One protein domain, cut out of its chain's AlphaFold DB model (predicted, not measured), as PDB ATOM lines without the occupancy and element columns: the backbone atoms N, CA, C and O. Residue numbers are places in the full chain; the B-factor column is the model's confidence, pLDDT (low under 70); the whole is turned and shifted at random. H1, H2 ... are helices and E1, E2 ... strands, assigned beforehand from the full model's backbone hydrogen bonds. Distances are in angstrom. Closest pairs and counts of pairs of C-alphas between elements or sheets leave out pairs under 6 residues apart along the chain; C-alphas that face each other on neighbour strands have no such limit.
ATOM      1  N   LEU A   7      39.193  25.152 -21.208       94.19
ATOM      2  CA  LEU A   7      40.300  24.305 -20.773       94.19
ATOM      3  C   LEU A   7      41.223  24.103 -21.965       94.19
ATOM      4  O   LEU A   7      40.758  23.691 -23.020       94.19
ATOM      5  N   GLU A   8      42.516  24.334 -21.788       94.50
ATOM      6  CA  GLU A   8      43.531  23.964 -22.771       94.50
ATOM      7  C   GLU A   8      44.548  23.058 -22.079       94.50
ATOM      8  O   GLU A   8      45.082  23.400 -21.023       94.50
ATOM      9  N   ILE A   9      44.778  21.882 -22.653       93.19
ATOM     10  CA  ILE A   9      45.836  20.956 -22.257       93.19
ATOM     11  C   ILE A   9      46.789  20.887 -23.434       93.19
ATOM     12  O   ILE A   9      46.378  20.578 -24.551       93.19
ATOM     13  N   TRP A  10      48.057  21.165 -23.179       90.81
ATOM     14  CA  TRP A  10      49.084  21.177 -24.205       90.81
ATOM     15  C   TRP A  10      50.153  20.137 -23.907       90.81
ATOM     16  O   TRP A  10      50.405  19.792 -22.753       90.81
ATOM     17  N   ASN A  11      50.763  19.627 -24.968       87.69
ATOM     18  CA  ASN A  11      51.919  18.751 -24.912       87.69
ATOM     19  C   ASN A  11      52.836  19.096 -26.088       87.69
ATOM     20  O   ASN A  11      52.358  19.300 -27.203       87.69
ATOM     21  N   GLY A  12      54.139  19.183 -25.856       84.81
ATOM     22  CA  GLY A  12      55.078  19.609 -26.886       84.81
ATOM     23  C   GLY A  12      56.511  19.214 -26.587       84.81
ATOM     24  O   GLY A  12      56.902  19.112 -25.426       84.81
ATOM     25  N   GLY A  13      57.281  19.011 -27.649       83.19
ATOM     26  CA  GLY A  13      58.694  18.665 -27.612       83.19
ATOM     27  C   GLY A  13      59.285  18.658 -29.018       83.19
ATOM     28  O   GLY A  13      58.673  19.156 -29.964       83.19
ATOM     29  N   LEU A  14      60.490  18.113 -29.160       81.50
ATOM     30  CA  LEU A  14      61.153  18.042 -30.460       81.50
ATOM     31  C   LEU A  14      60.361  17.128 -31.408       81.50
ATOM     32  O   LEU A  14      60.203  15.938 -31.134       81.50
ATOM     33  N   GLY A  15      59.861  17.687 -32.511       81.94
ATOM     34  CA  GLY A  15      59.116  16.940 -33.527       81.94
ATOM     35  C   GLY A  15      57.697  16.530 -33.123       81.94
ATOM     36  O   GLY A  15      57.077  15.738 -33.830       81.94
ATOM     37  N   TYR A  16      57.157  17.045 -32.013       86.56
ATOM     38  CA  TYR A  16      55.750  16.842 -31.679       86.56
ATOM     39  C   TYR A  16      55.140  18.036 -30.947       86.56
ATOM     40  O   TYR A  16      55.729  18.653 -30.062       86.56
ATOM     41  N   ALA A  17      53.895  18.323 -31.300       89.31
ATOM     42  CA  ALA A  17      53.062  19.332 -30.670       89.31
ATOM     43  C   ALA A  17      51.612  18.874 -30.652       89.31
ATOM     44  O   ALA A  17      51.135  18.271 -31.618       89.31
ATOM     45  N   ALA A  18      50.912  19.195 -29.571       91.81
ATOM     46  CA  ALA A  18      49.495  18.950 -29.424       91.81
ATOM     47  C   ALA A  18      48.841  19.922 -28.445       91.81
ATOM     48  O   ALA A  18      49.393  20.264 -27.400       91.81
ATOM     49  N   ILE A  19      47.610  20.297 -28.769       94.50
ATOM     50  CA  ILE A  19      46.691  21.039 -27.925       94.50
ATOM     51  C   ILE A  19      45.336  20.355 -28.012       94.50
ATOM     52  O   ILE A  19      44.717  20.275 -29.075       94.50
ATOM     53  N   PHE A  20      44.866  19.905 -26.859       96.06
ATOM     54  CA  PHE A  20      43.460  19.655 -26.627       96.06
ATOM     55  C   PHE A  20      42.840  20.923 -26.044       96.06
ATOM     56  O   PHE A  20      43.323  21.432 -25.030       96.06
ATOM     57  N   ALA A  21      41.758  21.409 -26.639       96.19
ATOM     58  CA  ALA A  21      41.002  22.521 -26.083       96.19
ATOM     59  C   ALA A  21      39.534  22.146 -25.893       96.19
ATOM     60  O   ALA A  21      38.946  21.431 -26.696       96.19
ATOM     61  N   TYR A  22      38.935  22.664 -24.833       96.31
ATOM     62  CA  TYR A  22      37.498  22.725 -24.635       96.31
ATOM     63  C   TYR A  22      37.106  24.186 -24.491       96.31
ATOM     64  O   TYR A  22      37.740  24.931 -23.740       96.31
ATOM     65  N   HIS A  23      36.038  24.574 -25.172       95.06
ATOM     66  CA  HIS A  23      35.425  25.878 -25.014       95.06
ATOM     67  C   HIS A  23      33.910  25.738 -24.938       95.06
ATOM     68  O   HIS A  23      33.315  24.956 -25.681       95.06
ATOM     69  N   ALA A  24      33.287  26.495 -24.043       93.88
ATOM     70  CA  ALA A  24      31.846  26.567 -23.955       93.88
ATOM     71  C   ALA A  24      31.360  27.946 -23.517       93.88
ATOM     72  O   ALA A  24      31.822  28.510 -22.519       93.88
ATOM     73  N   GLU A  25      30.386  28.451 -24.266       89.25
ATOM     74  CA  GLU A  25      29.728  29.730 -24.049       89.25
ATOM     75  C   GLU A  25      28.302  29.676 -24.633       89.25
ATOM     76  O   GLU A  25      28.068  29.067 -25.672       89.25
ATOM     77  N   ARG A  26      27.327  30.310 -23.960       85.88
ATOM     78  CA  ARG A  26      25.961  30.577 -24.479       85.88
ATOM     79  C   ARG A  26      25.221  29.371 -25.092       85.88
ATOM     80  O   ARG A  26      24.509  29.520 -26.078       85.88
ATOM     81  N   GLY A  27      25.322  28.188 -24.489       87.25
ATOM     82  CA  GLY A  27      24.625  26.996 -24.998       87.25
ATOM     83  C   GLY A  27      25.398  26.218 -26.057       87.25
ATOM     84  O   GLY A  27      24.912  25.197 -26.542       87.25
ATOM     85  N   GLU A  28      26.623  26.627 -26.364       93.19
ATOM     86  CA  GLU A  28      27.529  25.914 -27.253       93.19
ATOM     87  C   GLU A  28      28.694  25.339 -26.450       93.19
ATOM     88  O   GLU A  28      29.197  25.961 -25.514       93.19
ATOM     89  N   ALA A  29      29.094  24.118 -26.793       96.00
ATOM     90  CA  ALA A  29      30.264  23.458 -26.246       96.00
ATOM     91  C   ALA A  29      31.003  22.750 -27.379       96.00
ATOM     92  O   ALA A  29      30.396  22.025 -28.171       96.00
ATOM     93  N   ALA A  30      32.315  22.932 -27.433       97.25
ATOM     94  CA  ALA A  30      33.175  22.294 -28.409       97.25
ATOM     95  C   ALA A  30      34.444  21.776 -27.741       97.25
ATOM     96  O   ALA A  30      34.988  22.402 -26.828       97.25
ATOM     97  N   ILE A  31      34.917  20.635 -28.227       97.56
ATOM     98  CA  ILE A  31      36.298  20.212 -28.041       97.56
ATOM     99  C   ILE A  31      37.037  20.344 -29.365       97.56
ATOM    100  O   ILE A  31      36.459  20.142 -30.435       97.56
ATOM    101  N   SER A  32      38.325  20.642 -29.296       96.56
ATOM    102  CA  SER A  32      39.188  20.630 -30.459       96.56
ATOM    103  C   SER A  32      40.503  19.926 -30.185       96.56
ATOM    104  O   SER A  32      41.013  19.889 -29.062       96.56
ATOM    105  N   TRP A  33      41.031  19.336 -31.249       96.19
ATOM    106  CA  TRP A  33      42.368  18.783 -31.299       96.19
ATOM    107  C   TRP A  33      43.175  19.535 -32.345       96.19
ATOM    108  O   TRP A  33      42.802  19.580 -33.512       96.19
ATOM    109  N   THR A  34      44.285  20.132 -31.938       93.19
ATOM    110  CA  THR A  34      45.312  20.616 -32.857       93.19
ATOM    111  C   THR A  34      46.584  19.861 -32.542       93.19
ATOM    112  O   THR A  34      47.085  19.998 -31.433       93.19
ATOM    113  N   GLY A  35      47.143  19.108 -33.480       92.12
ATOM    114  CA  GLY A  35      48.384  18.400 -33.195       92.12
ATOM    115  C   GLY A  35      49.117  17.903 -34.422       92.12
ATOM    116  O   GLY A  35      48.613  17.951 -35.533       92.12
ATOM    117  N   THR A  36      50.327  17.420 -34.187       91.44
ATOM    118  CA  THR A  36      51.217  16.787 -35.182       91.44
ATOM    119  C   THR A  36      50.810  15.352 -35.532       91.44
ATOM    120  O   THR A  36      51.385  14.744 -36.425       91.44
ATOM    121  N   TRP A  37      49.798  14.806 -34.852       91.44
ATOM    122  CA  TRP A  37      49.187  13.517 -35.166       91.44
ATOM    123  C   TRP A  37      47.666  13.605 -35.084       91.44
ATOM    124  O   TRP A  37      47.111  14.474 -34.404       91.44
ATOM    125  N   GLU A  38      46.988  12.679 -35.752       92.44
ATOM    126  CA  GLU A  38      45.541  12.528 -35.648       92.44
ATOM    127  C   GLU A  38      45.159  11.880 -34.315       92.44
ATOM    128  O   GLU A  38      45.694  10.837 -33.932       92.44
ATOM    129  N   LEU A  39      44.197  12.476 -33.610       93.88
ATOM    130  CA  LEU A  39      43.640  11.904 -32.391       93.88
ATOM    131  C   LEU A  39      42.202  11.460 -32.634       93.88
ATOM    132  O   LEU A  39      41.312  12.279 -32.858       93.88
ATOM    133  N   VAL A  40      41.942  10.166 -32.493       94.44
ATOM    134  CA  VAL A  40      40.575   9.640 -32.511       94.44
ATOM    135  C   VAL A  40      39.995   9.698 -31.101       94.44
ATOM    136  O   VAL A  40      40.427   8.977 -30.200       94.44
ATOM    137  N   PHE A  41      38.986  10.545 -30.896       95.50
ATOM    138  CA  PHE A  41      38.264  10.588 -29.627       95.50
ATOM    139  C   PHE A  41      37.360   9.363 -29.478       95.50
ATOM    140  O   PHE A  41      36.443   9.144 -30.270       95.50
ATOM    141  N   GLY A  42      37.579   8.584 -28.418       96.88
ATOM    142  CA  GLY A  42      36.695   7.471 -28.084       96.88
ATOM    143  C   GLY A  42      35.263   7.947 -27.775       96.88
ATOM    144  O   GLY A  42      35.096   9.014 -27.175       96.88
ATOM    145  N   PRO A  43      34.216   7.151 -28.080       96.81
ATOM    146  CA  PRO A  43      32.822   7.535 -27.831       96.81
ATOM    147  C   PRO A  43      32.539   7.930 -26.376       96.81
ATOM    148  O   PRO A  43      31.776   8.857 -26.115       96.81
ATOM    149  N   TYR A  44      33.201   7.263 -25.425       97.25
ATOM    150  CA  TYR A  44      33.099   7.583 -24.003       97.25
ATOM    151  C   TYR A  44      33.636   8.985 -23.677       97.25
ATOM    152  O   TYR A  44      33.004   9.731 -22.937       97.25
ATOM    153  N   VAL A  45      34.765   9.380 -24.272       95.75
ATOM    154  CA  VAL A  45      35.352  10.718 -24.081       95.75
ATOM    155  C   VAL A  45      34.395  11.792 -24.600       95.75
ATOM    156  O   VAL A  45      34.137  12.774 -23.905       95.75
ATOM    157  N   LEU A  46      33.809  11.571 -25.781       97.25
ATOM    158  CA  LEU A  46      32.817  12.476 -26.368       97.25
ATOM    159  C   LEU A  46      31.566  12.613 -25.486       97.25
ATOM    160  O   LEU A  46      31.058  13.718 -25.300       97.25
ATOM    161  N   ASP A  47      31.077  11.513 -24.914       96.62
ATOM    162  CA  ASP A  47      29.920  11.530 -24.015       96.62
ATOM    163  C   ASP A  47      30.194  12.310 -22.721       96.62
ATOM    164  O   ASP A  47      29.370  13.121 -22.289       96.62
ATOM    165  N   ILE A  48      31.379  12.135 -22.128       96.12
ATOM    166  CA  ILE A  48      31.780  12.891 -20.938       96.12
ATOM    167  C   ILE A  48      31.845  14.390 -21.241       96.12
ATOM    168  O   ILE A  48      31.267  15.181 -20.493       96.12
ATOM    169  N   TRP A  49      32.461  14.796 -22.351       96.50
ATOM    170  CA  TRP A  49      32.528  16.213 -22.721       96.50
ATOM    171  C   TRP A  49      31.160  16.815 -23.052       96.50
ATOM    172  O   TRP A  49      30.883  17.949 -22.657       96.50
ATOM    173  N   ARG A  50      30.249  16.042 -23.657       95.94
ATOM    174  CA  ARG A  50      28.851  16.460 -23.839       95.94
ATOM    175  C   ARG A  50      28.159  16.702 -22.496       95.94
ATOM    176  O   ARG A  50      27.512  17.729 -22.314       95.94
ATOM    177  N   LYS A  51      28.332  15.798 -21.524       95.38
ATOM    178  CA  LYS A  51      27.788  15.957 -20.161       95.38
ATOM    179  C   LYS A  51      28.360  17.188 -19.456       95.38
ATOM    180  O   LYS A  51      27.621  17.881 -18.754       95.38
ATOM    181  N   VAL A  52      29.646  17.485 -19.654       94.88
ATOM    182  CA  VAL A  52      30.289  18.703 -19.134       94.88
ATOM    183  C   VAL A  52      29.661  19.957 -19.755       94.88
ATOM    184  O   VAL A  52      29.280  20.861 -19.006       94.88
ATOM    185  N   GLY A  53      29.479  19.994 -21.078       94.94
ATOM    186  CA  GLY A  53      28.819  21.099 -21.782       94.94
ATOM    187  C   GLY A  53      27.374  21.315 -21.326       94.94
ATOM    188  O   GLY A  53      26.989  22.430 -20.967       94.94
ATOM    189  N   TYR A  54      26.590  20.241 -21.225       94.19
ATOM    190  CA  TYR A  54      25.202  20.307 -20.761       94.19
ATOM    191  C   TYR A  54      25.088  20.814 -19.318       94.19
ATOM    192  O   TYR A  54      24.249  21.664 -19.004       94.19
ATOM    193  N   LYS A  55      25.945  20.312 -18.420       93.06
ATOM    194  CA  LYS A  55      25.914  20.673 -16.998       93.06
ATOM    195  C   LYS A  55      26.256  22.143 -16.760       93.06
ATOM    196  O   LYS A  55      25.638  22.757 -15.897       93.06
ATOM    197  N   ASN A  56      27.238  22.677 -17.485       91.62
ATOM    198  CA  ASN A  56      27.758  24.023 -17.244       91.62
ATOM    199  C   ASN A  56      27.074  25.095 -18.100       91.62
ATOM    200  O   ASN A  56      26.888  26.205 -17.620       91.62
ATOM    201  N   HIS A  57      26.673  24.761 -19.330       93.00
ATOM    202  CA  HIS A  57      26.212  25.744 -20.320       93.00
ATOM    203  C   HIS A  57      24.892  25.383 -20.993       93.00
ATOM    204  O   HIS A  57      24.455  26.119 -21.867       93.00
ATOM    205  N   ARG A  58      24.235  24.278 -20.606       93.62
ATOM    206  CA  ARG A  58      23.007  23.765 -21.254       93.62
ATOM    207  C   ARG A  58      23.177  23.440 -22.738       93.62
ATOM    208  O   ARG A  58      22.198  23.400 -23.473       93.62
ATOM    209  N   SER A  59      24.406  23.153 -23.164       94.56
ATOM    210  CA  SER A  59      24.660  22.714 -24.531       94.56
ATOM    211  C   SER A  59      24.196  21.273 -24.742       94.56
ATOM    212  O   SER A  59      24.612  20.371 -24.014       94.56
ATOM    213  N   GLU A  60      23.319  21.053 -25.721       91.44
ATOM    214  CA  GLU A  60      22.792  19.720 -26.057       91.44
ATOM    215  C   GLU A  60      23.718  18.936 -26.995       91.44
ATOM    216  O   GLU A  60      23.702  17.702 -27.025       91.44
ATOM    217  N   LYS A  61      24.539  19.652 -27.766       93.31
ATOM    218  CA  LYS A  61      25.463  19.089 -28.750       93.31
ATOM    219  C   LYS A  61      26.899  19.392 -28.343       93.31
ATOM    220  O   LYS A  61      27.166  20.343 -27.624       93.31
ATOM    221  N   LEU A  62      27.816  18.558 -28.820       96.94
ATOM    222  CA  LEU A  62      29.246  18.783 -28.674       96.94
ATOM    223  C   LEU A  62      29.840  18.961 -30.070       96.94
ATOM    224  O   LEU A  62      29.766  18.036 -30.879       96.94
ATOM    225  N   GLY A  63      30.403  20.136 -30.339       96.94
ATOM    226  CA  GLY A  63      31.254  20.358 -31.502       96.94
ATOM    227  C   GLY A  63      32.578  19.613 -31.342       96.94
ATOM    228  O   GLY A  63      33.126  19.544 -30.241       96.94
ATOM    229  N   VAL A  64      33.080  19.036 -32.430       96.94
ATOM    230  CA  VAL A  64      34.390  18.380 -32.460       96.94
ATOM    231  C   VAL A  64      35.141  18.910 -33.665       96.94
ATOM    232  O   VAL A  64      34.716  18.705 -34.799       96.94
ATOM    233  N   GLU A  65      36.250  19.590 -33.410       95.81
ATOM    234  CA  GLU A  65      37.127  20.131 -34.447       95.81
ATOM    235  C   GLU A  65      38.491  19.452 -34.380       95.81
ATOM    236  O   GLU A  65      39.007  19.168 -33.297       95.81
ATOM    237  N   GLN A  66      39.096  19.190 -35.534       94.44
ATOM    238  CA  GLN A  66      40.439  18.628 -35.607       94.44
ATOM    239  C   GLN A  66      41.262  19.373 -36.649       94.44
ATOM    240  O   GLN A  66      40.774  19.677 -37.735       94.44
ATOM    241  N   ARG A  67      42.513  19.668 -36.302       92.56
ATOM    242  CA  ARG A  67      43.485  20.319 -37.171       92.56
ATOM    243  C   ARG A  67      44.825  19.611 -37.045       92.56
ATOM    244  O   ARG A  67      45.378  19.527 -35.948       92.56
ATOM    245  N   LEU A  68      45.352  19.139 -38.167       91.56
ATOM    246  CA  LEU A  68      46.700  18.593 -38.227       91.56
ATOM    247  C   LEU A  68      47.713  19.733 -38.417       91.56
ATOM    248  O   LEU A  68      47.461  20.682 -39.158       91.56
ATOM    249  N   ILE A  69      48.841  19.656 -37.719       87.19
ATOM    250  CA  ILE A  69      50.011  20.505 -37.947       87.19
ATOM    251  C   ILE A  69      50.876  19.773 -38.974       87.19
ATOM    252  O   ILE A  69      51.533  18.792 -38.635       87.19
ATOM    253  N   GLU A  70      50.825  20.223 -40.227       80.31
ATOM    254  CA  GLU A  70      51.468  19.543 -41.361       80.31
ATOM    255  C   GLU A  70      52.999  19.686 -41.339       80.31
ATOM    256  O   GLU A  70      53.722  18.722 -41.584       80.31
ATOM    257  N   ASN A  71      53.509  20.862 -40.963       78.56
ATOM    258  CA  ASN A  71      54.944  21.148 -40.954       78.56
ATOM    259  C   ASN A  71      55.559  20.847 -39.583       78.56
ATOM    260  O   ASN A  71      55.868  21.748 -38.806       78.56
ATOM    261  N   ILE A  72      55.747  19.563 -39.276       70.06
ATOM    262  CA  ILE A  72      56.359  19.112 -38.010       70.06
ATOM    263  C   ILE A  72      57.770  19.701 -37.824       70.06
ATOM    264  O   ILE A  72      58.162  20.003 -36.700       70.06
ATOM    265  N   GLU A  73      58.506  19.926 -38.917       70.56
ATOM    266  CA  GLU A  73      59.845  20.540 -38.909       70.56
ATOM    267  C   GLU A  73      59.852  21.998 -38.412       70.56
ATOM    268  O   GLU A  73      60.888  22.500 -37.975       70.56
ATOM    269  N   GLU A  74      58.705  22.684 -38.439       69.50
ATOM    270  CA  GLU A  74      58.560  24.035 -37.885       69.50
ATOM    271  C   GLU A  74      58.341  24.025 -36.365       69.50
ATOM    272  O   GLU A  74      58.523  25.056 -35.722       69.50
ATOM    273  N   VAL A  75      57.996  22.873 -35.776       75.25
ATOM    274  CA  VAL A  75      57.863  22.706 -34.323       75.25
ATOM    275  C   VAL A  75      59.242  22.427 -33.734       75.25
ATOM    276  O   VAL A  75      59.694  21.284 -33.623       75.25
ATOM    277  N   ARG A  76      59.921  23.498 -33.329       73.00
ATOM    278  CA  ARG A  76      61.259  23.459 -32.733       73.00
ATOM    279  C   ARG A  76      61.220  23.020 -31.272       73.00
ATOM    280  O   ARG A  76      62.241  22.590 -30.742       73.00
ATOM    281  N   GLY A  77      60.058  23.092 -30.620       77.06
ATOM    282  CA  GLY A  77      59.846  22.546 -29.281       77.06
ATOM    283  C   GLY A  77      58.571  23.043 -28.602       77.06
ATOM    284  O   GLY A  77      57.648  23.550 -29.237       77.06
ATOM    285  N   TYR A  78      58.520  22.912 -27.275       78.69
ATOM    286  CA  TYR A  78      57.346  23.259 -26.462       78.69
ATOM    287  C   TYR A  78      56.960  24.745 -26.541       78.69
ATOM    288  O   TYR A  78      55.783  25.072 -26.399       78.69
ATOM    289  N   VAL A  79      57.914  25.641 -26.813       83.06
ATOM    290  CA  VAL A  79      57.658  27.082 -26.980       83.06
ATOM    291  C   VAL A  79      56.688  27.359 -28.130       83.06
ATOM    292  O   VAL A  79      55.765  28.160 -27.969       83.06
ATOM    293  N   ASP A  80      56.834  26.657 -29.256       82.56
ATOM    294  CA  ASP A  80      55.948  26.830 -30.413       82.56
ATOM    295  C   ASP A  80      54.528  26.351 -30.100       82.56
ATOM    296  O   ASP A  80      53.546  26.936 -30.553       82.56
ATOM    297  N   VAL A  81      54.401  25.331 -29.245       84.19
ATOM    298  CA  VAL A  81      53.100  24.837 -28.775       84.19
ATOM    299  C   VAL A  81      52.423  25.850 -27.862       84.19
ATOM    300  O   VAL A  81      51.226  26.097 -27.997       84.19
ATOM    301  N   ILE A  82      53.175  26.483 -26.960       87.56
ATOM    302  CA  ILE A  82      52.636  27.508 -26.059       87.56
ATOM    303  C   ILE A  82      52.068  28.693 -26.853       87.56
ATOM    304  O   ILE A  82      51.020  29.232 -26.493       87.56
ATOM    305  N   GLU A  83      52.706  29.082 -27.959       84.00
ATOM    306  CA  GLU A  83      52.238  30.185 -28.809       84.00
ATOM    307  C   GLU A  83      50.878  29.928 -29.474       84.00
ATOM    308  O   GLU A  83      50.145  30.881 -29.775       84.00
ATOM    309  N   LEU A  84      50.514  28.657 -29.652       81.81
ATOM    310  CA  LEU A  84      49.234  28.235 -30.214       81.81
ATOM    311  C   LEU A  84      48.082  28.269 -29.189       81.81
ATOM    312  O   LEU A  84      46.920  28.205 -29.593       81.81
ATOM    313  N   LEU A  85      48.365  28.395 -27.883       84.88
ATOM    314  CA  LEU A  85      47.336  28.444 -26.837       84.88
ATOM    315  C   LEU A  85      46.573  29.769 -26.866       84.88
ATOM    316  O   LEU A  85      47.169  30.853 -26.849       84.88
ATOM    317  N   ARG A  86      45.239  29.713 -26.788       83.19
ATOM    318  CA  ARG A  86      44.415  30.923 -26.624       83.19
ATOM    319  C   ARG A  86      44.686  31.583 -25.276       83.19
ATOM    320  O   ARG A  86      44.668  32.807 -25.163       83.19
ATOM    321  N   THR A  87      44.974  30.776 -24.259       85.94
ATOM    322  CA  THR A  87      45.231  31.210 -22.884       85.94
ATOM    323  C   THR A  87      46.697  31.529 -22.599       85.94
ATOM    324  O   THR A  87      47.024  31.819 -21.452       85.94
ATOM    325  N   LYS A  88      47.587  31.563 -23.607       84.12
ATOM    326  CA  LYS A  88      49.046  31.729 -23.421       84.12
ATOM    327  C   LYS A  88      49.461  32.845 -22.459       84.12
ATOM    328  O   LYS A  88      50.344  32.639 -21.635       84.12
ATOM    329  N   LYS A  89      48.757  33.985 -22.485       85.50
ATOM    330  CA  LYS A  89      48.993  35.143 -21.596       85.50
ATOM    331  C   LYS A  89      48.829  34.833 -20.099       85.50
ATOM    332  O   LYS A  89      49.306  35.602 -19.274       85.50
ATOM    333  N   HIS A  90      48.126  33.756 -19.761       86.06
ATOM    334  CA  HIS A  90      47.894  33.280 -18.398       86.06
ATOM    335  C   HIS A  90      48.769  32.075 -18.026       86.06
ATOM    336  O   HIS A  90      48.828  31.721 -16.853       86.06
ATOM    337  N   VAL A  91      49.420  31.441 -19.007       85.06
ATOM    338  CA  VAL A  91      50.256  30.246 -18.812       85.06
ATOM    339  C   VAL A  91      51.710  30.637 -18.579       85.06
ATOM    340  O   VAL A  91      52.354  30.112 -17.678       85.06
ATOM    341  N   ILE A  92      52.219  31.581 -19.371       86.94
ATOM    342  CA  ILE A  92      53.592  32.061 -19.270       86.94
ATOM    343  C   ILE A  92      53.630  33.571 -19.497       86.94
ATOM    344  O   ILE A  92      52.891  34.118 -20.320       86.94
ATOM    345  N   ASN A  93      54.483  34.269 -18.749       89.75
ATOM    346  CA  ASN A  93      54.730  35.677 -19.019       89.75
ATOM    347  C   ASN A  93      55.633  35.819 -20.261       89.75
ATOM    348  O   ASN A  93      56.362  34.900 -20.633       89.75
ATOM    349  N   ARG A  94      55.600  36.990 -20.900       86.25
ATOM    350  CA  ARG A  94      56.359  37.236 -22.133       86.25
ATOM    351  C   ARG A  94      57.872  37.070 -21.953       86.25
ATOM    352  O   ARG A  94      58.503  36.501 -22.829       86.25
ATOM    353  N   GLN A  95      58.429  37.534 -20.836       90.50
ATOM    354  CA  GLN A  95      59.867  37.459 -20.588       90.50
ATOM    355  C   GLN A  95      60.334  36.006 -20.472       90.50
ATOM    356  O   GLN A  95      61.286  35.629 -21.139       90.50
ATOM    357  N   SER A  96      59.632  35.173 -19.706       88.88
ATOM    358  CA  SER A  96      59.961  33.750 -19.595       88.88
ATOM    359  C   SER A  96      59.801  33.023 -20.930       88.88
ATOM    360  O   SER A  96      60.552  32.101 -21.219       88.88
ATOM    361  N   LEU A  97      58.857  33.442 -21.778       87.50
ATOM    362  CA  LEU A  97      58.746  32.897 -23.132       87.50
ATOM    363  C   LEU A  97      59.951  33.278 -24.007       87.50
ATOM    364  O   LEU A  97      60.447  32.438 -24.754       87.50
ATOM    365  N   ASP A  98      60.432  34.517 -23.897       88.56
ATOM    366  CA  ASP A  98      61.628  34.993 -24.598       88.56
ATOM    367  C   ASP A  98      62.907  34.301 -24.072       88.56
ATOM    368  O   ASP A  98      63.766  33.920 -24.865       88.56
ATOM    369  N   GLU A  99      63.006  34.052 -22.761       88.75
ATOM    370  CA  GLU A  99      64.092  33.279 -22.136       88.75
ATOM    371  C   GLU A  99      64.121  31.834 -22.654       88.75
ATOM    372  O   GLU A  99      65.168  31.362 -23.088       88.75
ATOM    373  N   LEU A 100      62.971  31.154 -22.722       87.06
ATOM    374  CA  LEU A 100      62.898  29.792 -23.266       87.06
ATOM    375  C   LEU A 100      63.296  29.735 -24.746       87.06
ATOM    376  O   LEU A 100      63.969  28.793 -25.159       87.06
ATOM    377  N   ARG A 101      62.918  30.741 -25.550       85.75
ATOM    378  CA  ARG A 101      63.383  30.850 -26.947       85.75
ATOM    379  C   ARG A 101      64.896  30.964 -27.012       85.75
ATOM    380  O   ARG A 101      65.530  30.231 -27.765       85.75
ATOM    381  N   TYR A 102      65.459  31.857 -26.206       87.00
ATOM    382  CA  TYR A 102      66.896  32.068 -26.147       87.00
ATOM    383  C   TYR A 102      67.636  30.787 -25.733       87.00
ATOM    384  O   TYR A 102      68.609  30.402 -26.381       87.00
ATOM    385  N   GLU A 103      67.164  30.088 -24.701       85.81
ATOM    386  CA  GLU A 103      67.758  28.825 -24.250       85.81
ATOM    387  C   GLU A 103      67.692  27.732 -25.324       85.81
ATOM    388  O   GLU A 103      68.666  26.999 -25.506       85.81
ATOM    389  N   MET A 104      66.582  27.650 -26.065       80.06
ATOM    390  CA  MET A 104      66.425  26.717 -27.182       80.06
ATOM    391  C   MET A 104      67.389  27.014 -28.334       80.06
ATOM    392  O   MET A 104      68.048  26.102 -28.829       80.06
ATOM    393  N   GLU A 105      67.503  28.277 -28.748       83.50
ATOM    394  CA  GLU A 105      68.389  28.693 -29.844       83.50
ATOM    395  C   GLU A 105      69.873  28.488 -29.514       83.50
ATOM    396  O   GLU A 105      70.664  28.156 -30.396       83.50
ATOM    397  N   ASN A 106      70.249  28.647 -28.244       84.94
ATOM    398  CA  ASN A 106      71.632  28.502 -27.787       84.94
ATOM    399  C   ASN A 106      71.952  27.099 -27.247       84.94
ATOM    400  O   ASN A 106      73.048  26.875 -26.735       84.94
ATOM    401  N   ASN A 107      71.014  26.149 -27.361       76.50
ATOM    402  CA  ASN A 107      71.139  24.789 -26.831       76.50
ATOM    403  C   ASN A 107      71.546  24.769 -25.338       76.50
ATOM    404  O   ASN A 107      72.266  23.882 -24.882       76.50
TER     405      ASN A 107
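Overview. This is residues 7 to 107 of the 112 residues of an uncharacterized protein of Trichoderma gamsii (UniProt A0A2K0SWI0). A four-stranded sheet makes the body of this domain, with the long helix H1 over one face near one end of the sheet and the short helix H2 over the opposite face near the other end. H4 lies off the sheet, beyond H2, and H1 and H4 stand at opposite ends of the long axis, while short H3 lies near H2. The printed part has 101 residues with four named helices and four named strands, along the chain E1 E2 E3 H1 E4 H2 H3 H4; the class is mixed, and the mixed sheet has the order E1, E2, E3, E4. The whole is elongated, spanning 49 by 27 by 16 A, and only just loose, close to compact, with a radius of gyration of the C-alphas of 15.7 A.

Along the chain. Find C-alpha 7 at (40.300, 24.305, -20.773), where E1, residues 7 to 13, begins. E2 is residues 16 to 25, 30.0 A long, and E3 is residues 28 to 35, 22.9 A. Next look at C-alpha 43, at (32.822, 7.535, -27.831), where H1, residues 43 to 57, starts its 20.8 A. E4 is residues 63 to 68, H2 residues 78 to 83 and H3 residues 88 to 91. H4, residues 94 to 105, runs 16.6 A to C-alpha 105 at (68.389, 28.693, -29.844).

Arrangement. Start at the sheet, where E1, E2 and E3 form a meander, each strand the antiparallel neighbour of the one before. In the hairpin E1 and E2, N 9 and O 20 are 2.8 A apart, within hydrogen-bond range; in the hairpin E2 and E3, N 21 and O 32 are 3.0 A apart. E3 and E4 are parallel, with N 33 and O 65 at 2.9 A; E3, H1 and E4 are a strand-helix-strand unit, two parallel neighbour strands with a helix between, its crossover right-handed. H1 is on the sheet at a height of 9.3 A, over E2 and E3, slantwise to the strands; its closest C-alphas to E3 are those of Gly 53 and Ala 29, 5.3 A apart. On the opposite face, H2 is over E1 at a height of 7.5 A, along the strands, with the closest C-alphas, Tyr 78 and Gly 12, 4.3 A apart. H2 and H4 only just touch, with 3 pairs of C-alphas within 8 A, the closest Val 79 and Arg 101 at 6.9 A, at a steep tilt of 38 degrees, opposite ways. H3 is close to H2 but not clearly touching, C-alphas 82 and 88 being 6.1 A apart. Every O i to N i+4 pair is within hydrogen-bond range in H1, H2 and H4; H3 is too short for one.

Size, cuts and confidence. The C-alphas farthest apart, Glu 60 and Asn 106, are 49.7 A from each other. The printed part has no cut and no long link. Mean pLDDT of the printed part is 89.3; look for low confidence at residue 74, under 70.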